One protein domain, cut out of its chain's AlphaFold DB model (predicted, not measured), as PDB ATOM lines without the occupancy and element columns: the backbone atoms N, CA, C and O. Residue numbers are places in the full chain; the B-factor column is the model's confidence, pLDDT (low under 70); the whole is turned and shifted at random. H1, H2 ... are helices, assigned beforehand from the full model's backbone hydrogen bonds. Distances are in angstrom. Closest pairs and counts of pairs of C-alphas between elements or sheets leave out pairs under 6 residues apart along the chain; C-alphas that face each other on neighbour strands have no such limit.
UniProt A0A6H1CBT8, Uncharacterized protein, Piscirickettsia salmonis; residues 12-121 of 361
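This is residues 12 to 121 of the 361 residues of an uncharacterized protein of Piscirickettsia salmonis (UniProt A0A6H1CBT8). Two layers of helices: H2 and H5, partly side by side, make one, and H1, H6 and H3 form a row over it, H1 crossing H2. The 110 printed residues, all helix by class, hold six named helices, H1 to H6, compact with radius of gyration of the C-alphas 13.5 A, spanning 41 by 30 by 16 A.

H1, residues 13 to 23, touches H2, residues 31 to 48, about perpendicular at 85 degrees; closest C-alphas Gly 22 and Gly 38, 4.0 A. H5, residues 85 to 101, touches H2 residues 39 to 47 alone, C-alphas Ile 46 and Lys 89 closest at 6.6 A. H3, residues 52 to 66, touches H5, C-alphas Tyr 59 and Leu 92 closest at 5.9 A. H6, residues 109 to 114, touches H3, C-alphas Leu 58 and Asp 113 closest at 6.4 A. H4, residues 72 to 75, touches H5 residues 94 to 98 alone. O i to N i+4 pairs are within hydrogen-bond range throughout H1, H2, H3 and H5; H6 has 0 of 2, but 3 of 3 O i to N i+3 pairs.

H1 begins at C-alpha 13 (21.870, 6.061, -47.200); H6 ends at C-alpha 114 (7.527, 1.718, -39.238). H2 measures 25.5 A.

The printed part has no cut. Residues 73 to 75 and 108 have pLDDT under 70.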
ATOM      1  N   ASP A  12      25.623   7.690 -44.424       80.50
ATOM      2  CA  ASP A  12      25.181   6.629 -45.319       80.50
ATOM      3  C   ASP A  12      23.730   6.863 -45.786       80.50
ATOM      4  O   ASP A  12      23.114   7.892 -45.482       80.50
ATOM      5  N   ASN A  13      23.185   5.924 -46.564       76.75
ATOM      6  CA  ASN A  13      21.870   6.061 -47.200       76.75
ATOM      7  C   ASN A  13      20.747   6.121 -46.168       76.75
ATOM      8  O   ASN A  13      19.792   6.881 -46.340       76.75
ATOM      9  N   GLN A  14      20.875   5.336 -45.101       83.75
ATOM     10  CA  GLN A  14      19.940   5.347 -43.989       83.75
ATOM     11  C   GLN A  14      19.910   6.719 -43.326       83.75
ATOM     12  O   GLN A  14      18.834   7.287 -43.167       83.75
ATOM     13  N   ASP A  15      21.068   7.273 -42.964       87.19
ATOM     14  CA  ASP A  15      21.132   8.598 -42.350       87.19
ATOM     15  C   ASP A  15      20.455   9.649 -43.237       87.19
ATOM     16  O   ASP A  15      19.687  10.473 -42.744       87.19
ATOM     17  N   CYS A  16      20.677   9.581 -44.551       88.50
ATOM     18  CA  CYS A  16      20.055  10.490 -45.507       88.50
ATOM     19  C   CYS A  16      18.521  10.360 -45.541       88.50
ATOM     20  O   CYS A  16      17.828  11.375 -45.626       88.50
ATOM     21  N   LEU A  17      17.980   9.139 -45.445       88.50
ATOM     22  CA  LEU A  17      16.537   8.902 -45.357       88.50
ATOM     23  C   LEU A  17      15.961   9.408 -44.032       88.50
ATOM     24  O   LEU A  17      14.923  10.062 -44.019       88.50
ATOM     25  N   ILE A  18      16.629   9.130 -42.913       92.38
ATOM     26  CA  ILE A  18      16.158   9.565 -41.595       92.38
ATOM     27  C   ILE A  18      16.154  11.097 -41.498       92.38
ATOM     28  O   ILE A  18      15.215  11.680 -40.957       92.38
ATOM     29  N   ILE A  19      17.154  11.768 -42.077       92.00
ATOM     30  CA  ILE A  19      17.160  13.231 -42.210       92.00
ATOM     31  C   ILE A  19      15.974  13.699 -43.068       92.00
ATOM     32  O   ILE A  19      15.287  14.645 -42.680       92.00
ATOM     33  N   ALA A  20      15.694  13.034 -44.199       90.25
ATOM     34  CA  ALA A  20      14.534  13.359 -45.036       90.25
ATOM     35  C   ALA A  20      13.222  13.268 -44.240       90.25
ATOM     36  O   ALA A  20      12.413  14.194 -44.281       90.25
ATOM     37  N   LEU A  21      13.056  12.199 -43.453       91.38
ATOM     38  CA  LEU A  21      11.915  11.986 -42.556       91.38
ATOM     39  C   LEU A  21      11.749  13.100 -41.530       91.38
ATOM     40  O   LEU A  21      10.642  13.607 -41.358       91.38
ATOM     41  N   GLY A  22      12.831  13.537 -40.886       91.56
ATOM     42  CA  GLY A  22      12.759  14.659 -39.953       91.56
ATOM     43  C   GLY A  22      12.295  15.959 -40.610       91.56
ATOM     44  O   GLY A  22      11.488  16.690 -40.034       91.56
ATOM     45  N   ARG A  23      12.763  16.223 -41.835       90.31
ATOM     46  CA  ARG A  23      12.468  17.452 -42.587       90.31
ATOM     47  C   ARG A  23      11.040  17.559 -43.107       90.31
ATOM     48  O   ARG A  23      10.622  18.663 -43.432       90.31
ATOM     49  N   VAL A  24      10.282  16.461 -43.129       88.81
ATOM     50  CA  VAL A  24       8.845  16.474 -43.468       88.81
ATOM     51  C   VAL A  24       8.046  17.385 -42.544       88.81
ATOM     52  O   VAL A  24       7.061  17.994 -42.960       88.81
ATOM     53  N   PHE A  25       8.450  17.443 -41.276       85.50
ATOM     54  CA  PHE A  25       7.766  18.217 -40.245       85.50
ATOM     55  C   PHE A  25       8.243  19.660 -40.200       85.50
ATOM     56  O   PHE A  25       7.454  20.562 -39.927       85.50
ATOM     57  N   ASP A  26       9.538  19.859 -40.427       86.62
ATOM     58  CA  ASP A  26      10.149  21.173 -40.464       86.62
ATOM     59  C   ASP A  26      11.343  21.174 -41.444       86.62
ATOM     60  O   ASP A  26      12.399  20.597 -41.153       86.62
ATOM     61  N   PRO A  27      11.206  21.828 -42.611       85.19
ATOM     62  CA  PRO A  27      12.237  21.830 -43.640       85.19
ATOM     63  C   PRO A  27      13.460  22.690 -43.284       85.19
ATOM     64  O   PRO A  27      14.449  22.645 -44.024       85.19
ATOM     65  N   VAL A  28      13.435  23.475 -42.192       87.69
ATOM     66  CA  VAL A  28      14.595  24.279 -41.756       87.69
ATOM     67  C   VAL A  28      15.534  23.550 -40.802       87.69
ATOM     68  O   VAL A  28      16.603  24.083 -40.494       87.69
ATOM     69  N   LEU A  29      15.173  22.345 -40.353       90.31
ATOM     70  CA  LEU A  29      16.002  21.579 -39.428       90.31
ATOM     71  C   LEU A  29      17.396  21.315 -40.008       90.31
ATOM     72  O   LEU A  29      17.565  20.918 -41.174       90.31
ATOM     73  N   SER A  30      18.409  21.494 -39.157       91.88
ATOM     74  CA  SER A  30      19.763  21.040 -39.460       91.88
ATOM     75  C   SER A  30      19.794  19.518 -39.630       91.88
ATOM     76  O   SER A  30      18.907  18.816 -39.149       91.88
ATOM     77  N   ASP A  31      20.823  18.981 -40.290       92.38
ATOM     78  CA  ASP A  31      20.945  17.529 -40.503       92.38
ATOM     79  C   ASP A  31      20.903  16.746 -39.174       92.38
ATOM     80  O   ASP A  31      20.304  15.678 -39.105       92.38
ATOM     81  N   VAL A  32      21.473  17.294 -38.094       93.50
ATOM     82  CA  VAL A  32      21.458  16.656 -36.766       93.50
ATOM     83  C   VAL A  32      20.048  16.637 -36.174       93.50
ATOM     84  O   VAL A  32      19.569  15.576 -35.782       93.50
ATOM     85  N   GLU A  33      19.365  17.782 -36.153       95.31
ATOM     86  CA  GLU A  33      18.010  17.890 -35.591       95.31
ATOM     87  C   GLU A  33      16.999  17.082 -36.412       95.31
ATOM     88  O   GLU A  33      16.145  16.393 -35.856       95.31
ATOM     89  N   ALA A  34      17.122  17.116 -37.740       94.81
ATOM     90  CA  ALA A  34      16.307  16.321 -38.643       94.81
ATOM     91  C   ALA A  34      16.544  14.821 -38.428       94.81
ATOM     92  O   ALA A  34      15.586  14.054 -38.368       94.81
ATOM     93  N   LYS A  35      17.797  14.391 -38.241       94.25
ATOM     94  CA  LYS A  35      18.106  12.990 -37.941       94.25
ATOM     95  C   LYS A  35      17.481  12.542 -36.617       94.25
ATOM     96  O   LYS A  35      16.888  11.468 -36.548       94.25
ATOM     97  N   GLU A  36      17.601  13.353 -35.567       95.25
ATOM     98  CA  GLU A  36      16.977  13.069 -34.268       95.25
ATOM     99  C   GLU A  36      15.452  12.987 -34.384       95.25
ATOM    100  O   GLU A  36      14.836  12.049 -33.870       95.25
ATOM    101  N   ARG A  37      14.847  13.929 -35.116       95.50
ATOM    102  CA  ARG A  37      13.408  13.954 -35.375       95.50
ATOM    103  C   ARG A  37      12.949  12.722 -36.151       95.50
ATOM    104  O   ARG A  37      11.980  12.098 -35.738       95.50
ATOM    105  N   GLY A  38      13.642  12.350 -37.224       94.56
ATOM    106  CA  GLY A  38      13.299  11.185 -38.039       94.56
ATOM    107  C   GLY A  38      13.317   9.886 -37.233       94.56
ATOM    108  O   GLY A  38      12.365   9.115 -37.301       94.56
ATOM    109  N   TRP A  39      14.338   9.673 -36.393       95.62
ATOM    110  CA  TRP A  39      14.371   8.506 -35.504       95.62
ATOM    111  C   TRP A  39      13.233   8.498 -34.490       95.62
ATOM    112  O   TRP A  39      12.627   7.452 -34.273       95.62
ATOM    113  N   ALA A  40      12.916   9.652 -33.899       95.31
ATOM    114  CA  ALA A  40      11.807   9.751 -32.958       95.31
ATOM    115  C   ALA A  40      10.467   9.345 -33.598       95.31
ATOM    116  O   ALA A  40       9.630   8.744 -32.928       95.31
ATOM    117  N   GLU A  41      10.270   9.627 -34.887       94.19
ATOM    118  CA  GLU A  41       9.054   9.253 -35.619       94.19
ATOM    119  C   GLU A  41       8.998   7.758 -35.948       94.19
ATOM    120  O   GLU A  41       7.948   7.143 -35.775       94.19
ATOM    121  N   ILE A  42      10.127   7.145 -36.315       94.62
ATOM    122  CA  ILE A  42      10.232   5.683 -36.474       94.62
ATOM    123  C   ILE A  42       9.890   4.969 -35.161       94.62
ATOM    124  O   ILE A  42       9.057   4.060 -35.126       94.62
ATOM    125  N   GLU A  43      10.510   5.404 -34.063       95.75
ATOM    126  CA  GLU A  43      10.273   4.849 -32.730       95.75
ATOM    127  C   GLU A  43       8.810   5.060 -32.298       95.75
ATOM    128  O   GLU A  43       8.166   4.144 -31.782       95.75
ATOM    129  N   SER A  44       8.249   6.248 -32.551       94.12
ATOM    130  CA  SER A  44       6.851   6.554 -32.240       94.12
ATOM    131  C   SER A  44       5.884   5.669 -33.021       94.12
ATOM    132  O   SER A  44       4.982   5.092 -32.410       94.12
ATOM    133  N   GLY A  45       6.100   5.499 -34.329       91.31
ATOM    134  CA  GLY A  45       5.276   4.664 -35.200       91.31
ATOM    135  C   GLY A  45       5.153   3.227 -34.689       91.31
ATOM    136  O   GLY A  45       4.043   2.728 -34.495       91.31
ATOM    137  N   ILE A  46       6.276   2.610 -34.306       93.56
ATOM    138  CA  ILE A  46       6.303   1.270 -33.692       93.56
ATOM    139  C   ILE A  46       5.514   1.233 -32.376       93.56
ATOM    140  O   ILE A  46       4.770   0.286 -32.099       93.56
ATOM    141  N   LEU A  47       5.672   2.254 -31.529       93.25
ATOM    142  CA  LEU A  47       5.026   2.298 -30.219       93.25
ATOM    143  C   LEU A  47       3.508   2.482 -30.315       93.25
ATOM    144  O   LEU A  47       2.784   1.872 -29.520       93.25
ATOM    145  N   VAL A  48       3.017   3.275 -31.269       89.19
ATOM    146  CA  VAL A  48       1.579   3.559 -31.417       89.19
ATOM    147  C   VAL A  48       0.836   2.516 -32.249       89.19
ATOM    148  O   VAL A  48      -0.361   2.331 -32.022       89.19
ATOM    149  N   GLU A  49       1.527   1.801 -33.142       87.56
ATOM    150  CA  GLU A  49       0.937   0.765 -33.993       87.56
ATOM    151  C   GLU A  49       0.309  -0.362 -33.157       87.56
ATOM    152  O   GLU A  49       0.864  -0.826 -32.155       87.56
ATOM    153  N   ARG A  50      -0.893  -0.787 -33.540       85.62
ATOM    154  CA  ARG A  50      -1.666  -1.832 -32.853       85.62
ATOM    155  C   ARG A  50      -1.855  -3.074 -33.710       85.62
ATOM    156  O   ARG A  50      -2.206  -4.115 -33.156       85.62
ATOM    157  N   ASP A  51      -1.623  -2.978 -35.014       84.62
ATOM    158  CA  ASP A  51      -1.639  -4.124 -35.906       84.62
ATOM    159  C   ASP A  51      -0.407  -5.001 -35.657       84.62
ATOM    160  O   ASP A  51       0.734  -4.672 -35.988       84.62
ATOM    161  N   PHE A  52      -0.665  -6.153 -35.044       80.44
ATOM    162  CA  PHE A  52       0.355  -7.142 -34.739       80.44
ATOM    163  C   PHE A  52       1.008  -7.721 -36.000       80.44
ATOM    164  O   PHE A  52       2.228  -7.855 -36.038       80.44
ATOM    165  N   ASN A  53       0.223  -8.029 -37.035       83.12
ATOM    166  CA  ASN A  53       0.742  -8.633 -38.263       83.12
ATOM    167  C   ASN A  53       1.665  -7.658 -38.984       83.12
ATOM    168  O   ASN A  53       2.729  -8.041 -39.464       83.12
ATOM    169  N   ARG A  54       1.287  -6.380 -39.006       82.56
ATOM    170  CA  ARG A  54       2.107  -5.328 -39.599       82.56
ATOM    171  C   ARG A  54       3.451  -5.183 -38.890       82.56
ATOM    172  O   ARG A  54       4.489  -5.161 -39.545       82.56
ATOM    173  N   LEU A  55       3.451  -5.168 -37.557       84.38
ATOM    174  CA  LEU A  55       4.691  -5.134 -36.778       84.38
ATOM    175  C   LEU A  55       5.530  -6.408 -36.951       84.38
ATOM    176  O   LEU A  55       6.757  -6.334 -36.922       84.38
ATOM    177  N   GLN A  56       4.907  -7.572 -37.163       80.88
ATOM    178  CA  GLN A  56       5.640  -8.809 -37.447       80.88
ATOM    179  C   GLN A  56       6.319  -8.755 -38.815       80.88
ATOM    180  O   GLN A  56       7.485  -9.132 -38.928       80.88
ATOM    181  N   ILE A  57       5.616  -8.257 -39.835       83.56
ATOM    182  CA  ILE A  57       6.172  -8.050 -41.176       83.56
ATOM    183  C   ILE A  57       7.334  -7.059 -41.109       83.56
ATOM    184  O   ILE A  57       8.410  -7.368 -41.615       83.56
ATOM    185  N   LEU A  58       7.157  -5.928 -40.416       84.38
ATOM    186  CA  LEU A  58       8.220  -4.948 -40.190       84.38
ATOM    187  C   LEU A  58       9.438  -5.590 -39.516       84.38
ATOM    188  O   LEU A  58      10.562  -5.414 -39.975       84.38
ATOM    189  N   TYR A  59       9.224  -6.370 -38.452       83.06
ATOM    190  CA  TYR A  59      10.311  -7.028 -37.729       83.06
ATOM    191  C   TYR A  59      11.110  -7.964 -38.629       83.06
ATOM    192  O   TYR A  59      12.336  -7.884 -38.658       83.06
ATOM    193  N   LEU A  60      10.428  -8.838 -39.371       81.94
ATOM    194  CA  LEU A  60      11.085  -9.784 -40.267       81.94
ATOM    195  C   LEU A  60      11.783  -9.061 -41.420       81.94
ATOM    196  O   LEU A  60      12.924  -9.395 -41.726       81.94
ATOM    197  N   SER A  61      11.129  -8.055 -42.009       81.69
ATOM    198  CA  SER A  61      11.697  -7.218 -43.067       81.69
ATOM    199  C   SER A  61      13.013  -6.596 -42.603       81.69
ATOM    200  O   SER A  61      14.065  -6.884 -43.168       81.69
ATOM    201  N   LEU A  62      13.000  -5.858 -41.491       83.06
ATOM    202  CA  LEU A  62      14.203  -5.238 -40.943       83.06
ATOM    203  C   LEU A  62      15.254  -6.283 -40.535       83.06
ATOM    204  O   LEU A  62      16.432  -6.138 -40.857       83.06
ATOM    205  N   TYR A  63      14.858  -7.363 -39.858       83.94
ATOM    206  CA  TYR A  63      15.810  -8.375 -39.408       83.94
ATOM    207  C   TYR A  63      16.551  -9.004 -40.595       83.94
ATOM    208  O   TYR A  63      17.778  -9.045 -40.582       83.94
ATOM    209  N   PHE A  64      15.845  -9.447 -41.639       82.12
ATOM    210  CA  PHE A  64      16.481 -10.070 -42.805       82.12
ATOM    211  C   PHE A  64      17.258  -9.074 -43.665       82.12
ATOM    212  O   PHE A  64      18.347  -9.398 -44.145       82.12
ATOM    213  N   THR A  65      16.741  -7.856 -43.828       82.06
ATOM    214  CA  THR A  65      17.411  -6.792 -44.585       82.06
ATOM    215  C   THR A  65      18.777  -6.472 -43.986       82.06
ATOM    216  O   THR A  65      19.755  -6.356 -44.728       82.06
ATOM    217  N   TYR A  66      18.873  -6.406 -42.657       82.50
ATOM    218  CA  TYR A  66      20.077  -5.955 -41.958       82.50
ATOM    219  C   TYR A  66      20.914  -7.082 -41.328       82.50
ATOM    220  O   TYR A  66      22.014  -6.811 -40.851       82.50
ATOM    221  N   SER A  67      20.480  -8.349 -41.340       83.69
ATOM    222  CA  SER A  67      21.191  -9.446 -40.645       83.69
ATOM    223  C   SER A  67      22.601  -9.719 -41.166       83.69
ATOM    224  O   SER A  67      23.421 -10.300 -40.455       83.69
ATOM    225  N   ASN A  68      22.880  -9.337 -42.415       80.44
ATOM    226  CA  ASN A  68      24.209  -9.462 -43.017       80.44
ATOM    227  C   ASN A  68      25.130  -8.288 -42.660       80.44
ATOM    228  O   ASN A  68      26.349  -8.445 -42.681       80.44
ATOM    229  N   ASP A  69      24.542  -7.143 -42.317       79.94
ATOM    230  CA  ASP A  69      25.250  -5.891 -42.055       79.94
ATOM    231  C   ASP A  69      25.438  -5.663 -40.543       79.94
ATOM    232  O   ASP A  69      26.398  -5.023 -40.113       79.94
ATOM    233  N   ILE A  70      24.560  -6.244 -39.715       82.81
ATOM    234  CA  ILE A  70      24.531  -6.081 -38.261       82.81
ATOM    235  C   ILE A  70      24.526  -7.446 -37.562       82.81
ATOM    236  O   ILE A  70      23.708  -8.326 -37.826       82.81
ATOM    237  N   LEU A  71      25.411  -7.617 -36.575       79.75
ATOM    238  CA  LEU A  71      25.492  -8.835 -35.762       79.75
ATOM    239  C   LEU A  71      24.430  -8.861 -34.648       79.75
ATOM    240  O   LEU A  71      24.736  -8.712 -33.463       79.75
ATOM    241  N   PHE A  72      23.177  -9.134 -35.016       73.56
ATOM    242  CA  PHE A  72      22.029  -9.142 -34.096       73.56
ATOM    243  C   PHE A  72      22.099 -10.154 -32.949       73.56
ATOM    244  O   PHE A  72      21.509  -9.929 -31.890       73.56
ATOM    245  N   LYS A  73      22.888 -11.228 -33.093       63.12
ATOM    246  CA  LYS A  73      23.123 -12.202 -32.009       63.12
ATOM    247  C   LYS A  73      23.697 -11.551 -30.749       63.12
ATOM    248  O   LYS A  73      23.364 -11.972 -29.644       63.12
ATOM    249  N   ASN A  74      24.503 -10.499 -30.898       68.00
ATOM    250  CA  ASN A  74      25.063  -9.764 -29.762       68.00
ATOM    251  C   ASN A  74      24.020  -8.865 -29.071       68.00
ATOM    252  O   ASN A  74      24.187  -8.532 -27.901       68.00
ATOM    253  N   ASN A  75      22.917  -8.554 -29.759       65.75
ATOM    254  CA  ASN A  75      21.828  -7.695 -29.288       65.75
ATOM    255  C   ASN A  75      20.621  -8.487 -28.750       65.75
ATOM    256  O   ASN A  75      19.597  -7.895 -28.427       65.75
ATOM    257  N   LYS A  76      20.747  -9.817 -28.610       76.88
ATOM    258  CA  LYS A  76      19.699 -10.723 -28.090       76.88
ATOM    259  C   LYS A  76      18.393 -10.708 -28.900       76.88
ATOM    260  O   LYS A  76      17.328 -10.969 -28.345       76.88
ATOM    261  N   LEU A  77      18.471 -10.427 -30.197       82.81
ATOM    262  CA  LEU A  77      17.308 -10.432 -31.083       82.81
ATOM    263  C   LEU A  77      17.037 -11.853 -31.609       82.81
ATOM    264  O   LEU A  77      17.968 -12.487 -32.117       82.81
ATOM    265  N   PRO A  78      15.806 -12.380 -31.468       81.94
ATOM    266  CA  PRO A  78      15.446 -13.686 -32.009       81.94
ATOM    267  C   PRO A  78      15.312 -13.641 -33.536       81.94
ATOM    268  O   PRO A  78      14.838 -12.668 -34.103       81.94
ATOM    269  N   GLU A  79      15.683 -14.719 -34.220       79.19
ATOM    270  CA  GLU A  79      15.530 -14.811 -35.683       79.19
ATOM    271  C   GLU A  79      14.060 -14.923 -36.119       79.19
ATOM    272  O   GLU A  79      13.697 -14.541 -37.225       79.19
ATOM    273  N   GLN A  80      13.199 -15.422 -35.231       79.88
ATOM    274  CA  GLN A  80      11.753 -15.465 -35.434       79.88
ATOM    275  C   GLN A  80      11.093 -14.255 -34.774       79.88
ATOM    276  O   GLN A  80      11.526 -13.815 -33.706       79.88
ATOM    277  N   ALA A  81      10.030 -13.743 -35.396       78.75
ATOM    278  CA  ALA A  81       9.223 -12.684 -34.808       78.75
ATOM    279  C   ALA A  81       8.590 -13.170 -33.491       78.75
ATOM    280  O   ALA A  81       8.040 -14.274 -33.461       78.75
ATOM    281  N   PRO A  82       8.640 -12.370 -32.411       88.38
ATOM    282  CA  PRO A  82       7.956 -12.707 -31.168       88.38
ATOM    283  C   PRO A  82       6.448 -12.930 -31.348       88.38
ATOM    284  O   PRO A  82       5.803 -12.337 -32.218       88.38
ATOM    285  N   GLU A  83       5.878 -13.782 -30.492       88.69
ATOM    286  CA  GLU A  83       4.468 -14.196 -30.562       88.69
ATOM    287  C   GLU A  83       3.516 -13.229 -29.843       88.69
ATOM    288  O   GLU A  83       2.299 -13.317 -30.007       88.69
ATOM    289  N   THR A  84       4.046 -12.293 -29.051       91.06
ATOM    290  CA  THR A  84       3.250 -11.297 -28.329       91.06
ATOM    291  C   THR A  84       3.581  -9.882 -28.786       91.06
ATOM    292  O   THR A  84       4.718  -9.568 -29.131       91.06
ATOM    293  N   LEU A  85       2.578  -8.999 -28.778       87.56
ATOM    294  CA  LEU A  85       2.732  -7.608 -29.219       87.56
ATOM    295  C   LEU A  85       3.777  -6.845 -28.391       87.56
ATOM    296  O   LEU A  85       4.536  -6.050 -28.938       87.56
ATOM    297  N   GLU A  86       3.815  -7.079 -27.078       92.88
ATOM    298  CA  GLU A  86       4.763  -6.420 -26.176       92.88
ATOM    299  C   GLU A  86       6.205  -6.851 -26.467       92.88
ATOM    300  O   GLU A  86       7.086  -6.006 -26.622       92.88
ATOM    301  N   GLU A  87       6.450  -8.156 -26.606       93.25
ATOM    302  CA  GLU A  87       7.776  -8.670 -26.954       93.25
ATOM    303  C   GLU A  87       8.201  -8.222 -28.351       93.25
ATOM    304  O   GLU A  87       9.342  -7.808 -28.530       93.25
ATOM    305  N   LEU A  88       7.282  -8.232 -29.318       90.94
ATOM    306  CA  LEU A  88       7.534  -7.793 -30.687       90.94
ATOM    307  C   LEU A  88       7.956  -6.324 -30.745       90.94
ATOM    308  O   LEU A  88       8.958  -6.006 -31.381       90.94
ATOM    309  N   LYS A  89       7.249  -5.435 -30.034       93.81
ATOM    310  CA  LYS A  89       7.631  -4.020 -29.931       93.81
ATOM    311  C   LYS A  89       8.986  -3.848 -29.258       93.81
ATOM    312  O   LYS A  89       9.817  -3.102 -29.759       93.81
ATOM    313  N   ASN A  90       9.246  -4.567 -28.167       93.56
ATOM    314  CA  ASN A  90      10.544  -4.513 -27.496       93.56
ATOM    315  C   ASN A  90      11.684  -4.986 -28.417       93.56
ATOM    316  O   ASN A  90      12.736  -4.352 -28.469       93.56
ATOM    317  N   SER A  91      11.477  -6.066 -29.177       93.25
ATOM    318  CA  SER A  91      12.444  -6.555 -30.163       93.25
ATOM    319  C   SER A  91      12.626  -5.585 -31.330       93.25
ATOM    320  O   SER A  91      13.759  -5.349 -31.732       93.25
ATOM    321  N   LEU A  92      11.558  -4.964 -31.831       93.56
ATOM    322  CA  LEU A  92      11.646  -3.908 -32.842       93.56
ATOM    323  C   LEU A  92      12.442  -2.701 -32.344       93.56
ATOM    324  O   LEU A  92      13.309  -2.220 -33.062       93.56
ATOM    325  N   MET A  93      12.222  -2.247 -31.109       94.69
ATOM    326  CA  MET A  93      12.985  -1.133 -30.534       94.69
ATOM    327  C   MET A  93      14.476  -1.467 -30.402       94.69
ATOM    328  O   MET A  93      15.325  -0.640 -30.723       94.69
ATOM    329  N   LEU A  94      14.817  -2.690 -29.982       92.81
ATOM    330  CA  LEU A  94      16.209  -3.153 -29.941       92.81
ATOM    331  C   LEU A  94      16.834  -3.255 -31.342       92.81
ATOM    332  O   LEU A  94      18.018  -2.966 -31.512       92.81
ATOM    333  N   LEU A  95      16.048  -3.674 -32.335       92.12
ATOM    334  CA  LEU A  95      16.466  -3.759 -33.730       92.12
ATOM    335  C   LEU A  95      16.721  -2.365 -34.314       92.12
ATOM    336  O   LEU A  95      17.785  -2.134 -34.880       92.12
ATOM    337  N   VAL A  96      15.798  -1.426 -34.103       93.12
ATOM    338  CA  VAL A  96      15.935  -0.019 -34.500       93.12
ATOM    339  C   VAL A  96      17.155   0.620 -33.845       93.12
ATOM    340  O   VAL A  96      17.938   1.261 -34.537       93.12
ATOM    341  N   GLU A  97      17.395   0.391 -32.553       92.19
ATOM    342  CA  GLU A  97      18.585   0.918 -31.871       92.19
ATOM    343  C   GLU A  97      19.888   0.336 -32.450       92.19
ATOM    344  O   GLU A  97      20.882   1.046 -32.626       92.19
ATOM    345  N   ALA A  98      19.892  -0.950 -32.811       90.88
ATOM    346  CA  ALA A  98      21.035  -1.573 -33.473       90.88
ATOM    347  C   ALA A  98      21.288  -0.982 -34.873       90.88
ATOM    348  O   ALA A  98      22.440  -0.747 -35.236       90.88
ATOM    349  N   ILE A  99      20.229  -0.714 -35.642       90.69
ATOM    350  CA  ILE A  99      20.295  -0.068 -36.963       90.69
ATOM    351  C   ILE A  99      20.805   1.377 -36.830       90.69
ATOM    352  O   ILE A  99      21.741   1.779 -37.518       90.69
ATOM    353  N   LYS A 100      20.259   2.138 -35.881       90.56
ATOM    354  CA  LYS A 100      20.608   3.538 -35.593       90.56
ATOM    355  C   LYS A 100      22.067   3.747 -35.195       90.56
ATOM    356  O   LYS A 100      22.646   4.786 -35.508       90.56
ATOM    357  N   THR A 101      22.653   2.786 -34.483       88.69
ATOM    358  CA  THR A 101      24.045   2.845 -34.000       88.69
ATOM    359  C   THR A 101      25.058   2.219 -34.958       88.69
ATOM    360  O   THR A 101      26.267   2.351 -34.748       88.69
ATOM    361  N   SER A 102      24.583   1.556 -36.011       85.75
ATOM    362  CA  SER A 102      25.419   0.991 -37.066       85.75
ATOM    363  C   SER A 102      25.795   2.057 -38.100       85.75
ATOM    364  O   SER A 102      25.127   3.076 -38.239       85.75
ATOM    365  N   SER A 103      26.898   1.833 -38.811       81.00
ATOM    366  CA  SER A 103      27.442   2.769 -39.802       81.00
ATOM    367  C   SER A 103      27.657   2.084 -41.146       81.00
ATOM    368  O   SER A 103      28.041   0.912 -41.161       81.00
ATOM    369  N   ASN A 104      27.574   2.848 -42.236       77.81
ATOM    370  CA  ASN A 104      27.743   2.390 -43.622       77.81
ATOM    371  C   ASN A 104      26.587   1.503 -44.102       77.81
ATOM    372  O   ASN A 104      26.790   0.571 -44.883       77.81
ATOM    373  N   LEU A 105      25.374   1.785 -43.629       79.19
ATOM    374  CA  LEU A 105      24.176   1.081 -44.057       79.19
ATOM    375  C   LEU A 105      23.653   1.673 -45.368       79.19
ATOM    376  O   LEU A 105      23.262   2.835 -45.461       79.19
ATOM    377  N   THR A 106      23.653   0.851 -46.414       70.75
ATOM    378  CA  THR A 106      23.208   1.246 -47.760       70.75
ATOM    379  C   THR A 106      21.701   1.072 -47.972       70.75
ATOM    380  O   THR A 106      21.170   1.547 -48.978       70.75
ATOM    381  N   LYS A 107      21.018   0.419 -47.024       71.88
ATOM    382  CA  LYS A 107      19.583   0.097 -47.025       71.88
ATOM    383  C   LYS A 107      18.849   0.987 -46.023       71.88
ATOM    384  O   LYS A 107      19.454   1.411 -45.037       71.88
ATOM    385  N   GLY A 108      17.571   1.272 -46.253       68.88
ATOM    386  CA  GLY A 108      16.846   2.247 -45.434       68.88
ATOM    387  C   GLY A 108      15.354   2.357 -45.720       68.88
ATOM    388  O   GLY A 108      14.605   2.658 -44.798       68.88
ATOM    389  N   LEU A 109      14.903   2.095 -46.952       73.88
ATOM    390  CA  LEU A 109      13.487   2.219 -47.335       73.88
ATOM    391  C   LEU A 109      12.546   1.408 -46.444       73.88
ATOM    392  O   LEU A 109      11.437   1.846 -46.168       73.88
ATOM    393  N   GLU A 110      13.006   0.260 -45.961       76.94
ATOM    394  CA  GLU A 110      12.258  -0.653 -45.100       76.94
ATOM    395  C   GLU A 110      11.868  -0.004 -43.760       76.94
ATOM    396  O   GLU A 110      10.923  -0.439 -43.108       76.94
ATOM    397  N   LEU A 111      12.568   1.057 -43.342       81.31
ATOM    398  CA  LEU A 111      12.220   1.825 -42.145       81.31
ATOM    399  C   LEU A 111      10.948   2.660 -42.347       81.31
ATOM    400  O   LEU A 111      10.285   2.973 -41.364       81.31
ATOM    401  N   ILE A 112      10.558   2.984 -43.585       80.12
ATOM    402  CA  ILE A 112       9.309   3.715 -43.859       80.12
ATOM    403  C   ILE A 112       8.096   2.923 -43.352       80.12
ATOM    404  O   ILE A 112       7.154   3.524 -42.842       80.12
ATOM    405  N   ASP A 113       8.149   1.588 -43.385       80.00
ATOM    406  CA  ASP A 113       7.058   0.716 -42.930       80.00
ATOM    407  C   ASP A 113       6.776   0.828 -41.420       80.00
ATOM    408  O   ASP A 113       5.709   0.411 -40.957       80.00
ATOM    409  N   ALA A 114       7.710   1.406 -40.652       82.50
ATOM    410  CA  ALA A 114       7.527   1.718 -39.238       82.50
ATOM    411  C   ALA A 114       6.593   2.914 -38.997       82.50
ATOM    412  O   ALA A 114       6.046   3.049 -37.902       82.50
ATOM    413  N   LEU A 115       6.409   3.782 -39.994       83.31
ATOM    414  CA  LEU A 115       5.520   4.942 -39.929       83.31
ATOM    415  C   LEU A 115       4.073   4.512 -40.185       83.31
ATOM    416  O   LEU A 115       3.867   3.500 -40.841       83.31
ATOM    417  N   PRO A 116       3.047   5.255 -39.742       76.44
ATOM    418  CA  PRO A 116       1.651   4.950 -40.074       76.44
ATOM    419  C   PRO A 116       1.420   4.786 -41.585       76.44
ATOM    420  O   PRO A 116       2.018   5.501 -42.381       76.44
ATOM    421  N   GLU A 117       0.537   3.871 -41.995       72.81
ATOM    422  CA  GLU A 117       0.283   3.552 -43.418       72.81
ATOM    423  C   GLU A 117      -0.071   4.792 -44.258       72.81
ATOM    424  O   GLU A 117       0.340   4.925 -45.407       72.81
ATOM    425  N   ASN A 118      -0.774   5.751 -43.658       75.00
ATOM    426  CA  ASN A 118      -1.160   7.001 -44.300       75.00
ATOM    427  C   ASN A 118      -0.159   8.149 -44.086       75.00
ATOM    428  O   ASN A 118      -0.471   9.271 -44.471       75.00
ATOM    429  N   PHE A 119       1.019   7.911 -43.502       80.19
ATOM    430  CA  PHE A 119       2.003   8.954 -43.190       80.19
ATOM    431  C   PHE A 119       2.350   9.800 -44.420       80.19
ATOM    432  O   PHE A 119       2.228  11.023 -44.392       80.19
ATOM    433  N   LEU A 120       2.723   9.152 -45.528       78.94
ATOM    434  CA  LEU A 120       3.095   9.852 -46.760       78.94
ATOM    435  C   LEU A 120       1.937  10.707 -47.285       78.94
ATOM    436  O   LEU A 120       2.147  11.845 -47.692       78.94
ATOM    437  N   GLN A 121       0.705  10.202 -47.203       76.62
ATOM    438  CA  GLN A 121      -0.487  10.938 -47.613       76.62
ATOM    439  C   GLN A 121      -0.779  12.124 -46.680       76.62
ATOM    440  O   GLN A 121      -0.991  13.232 -47.159       76.62
TER     441      GLN A 121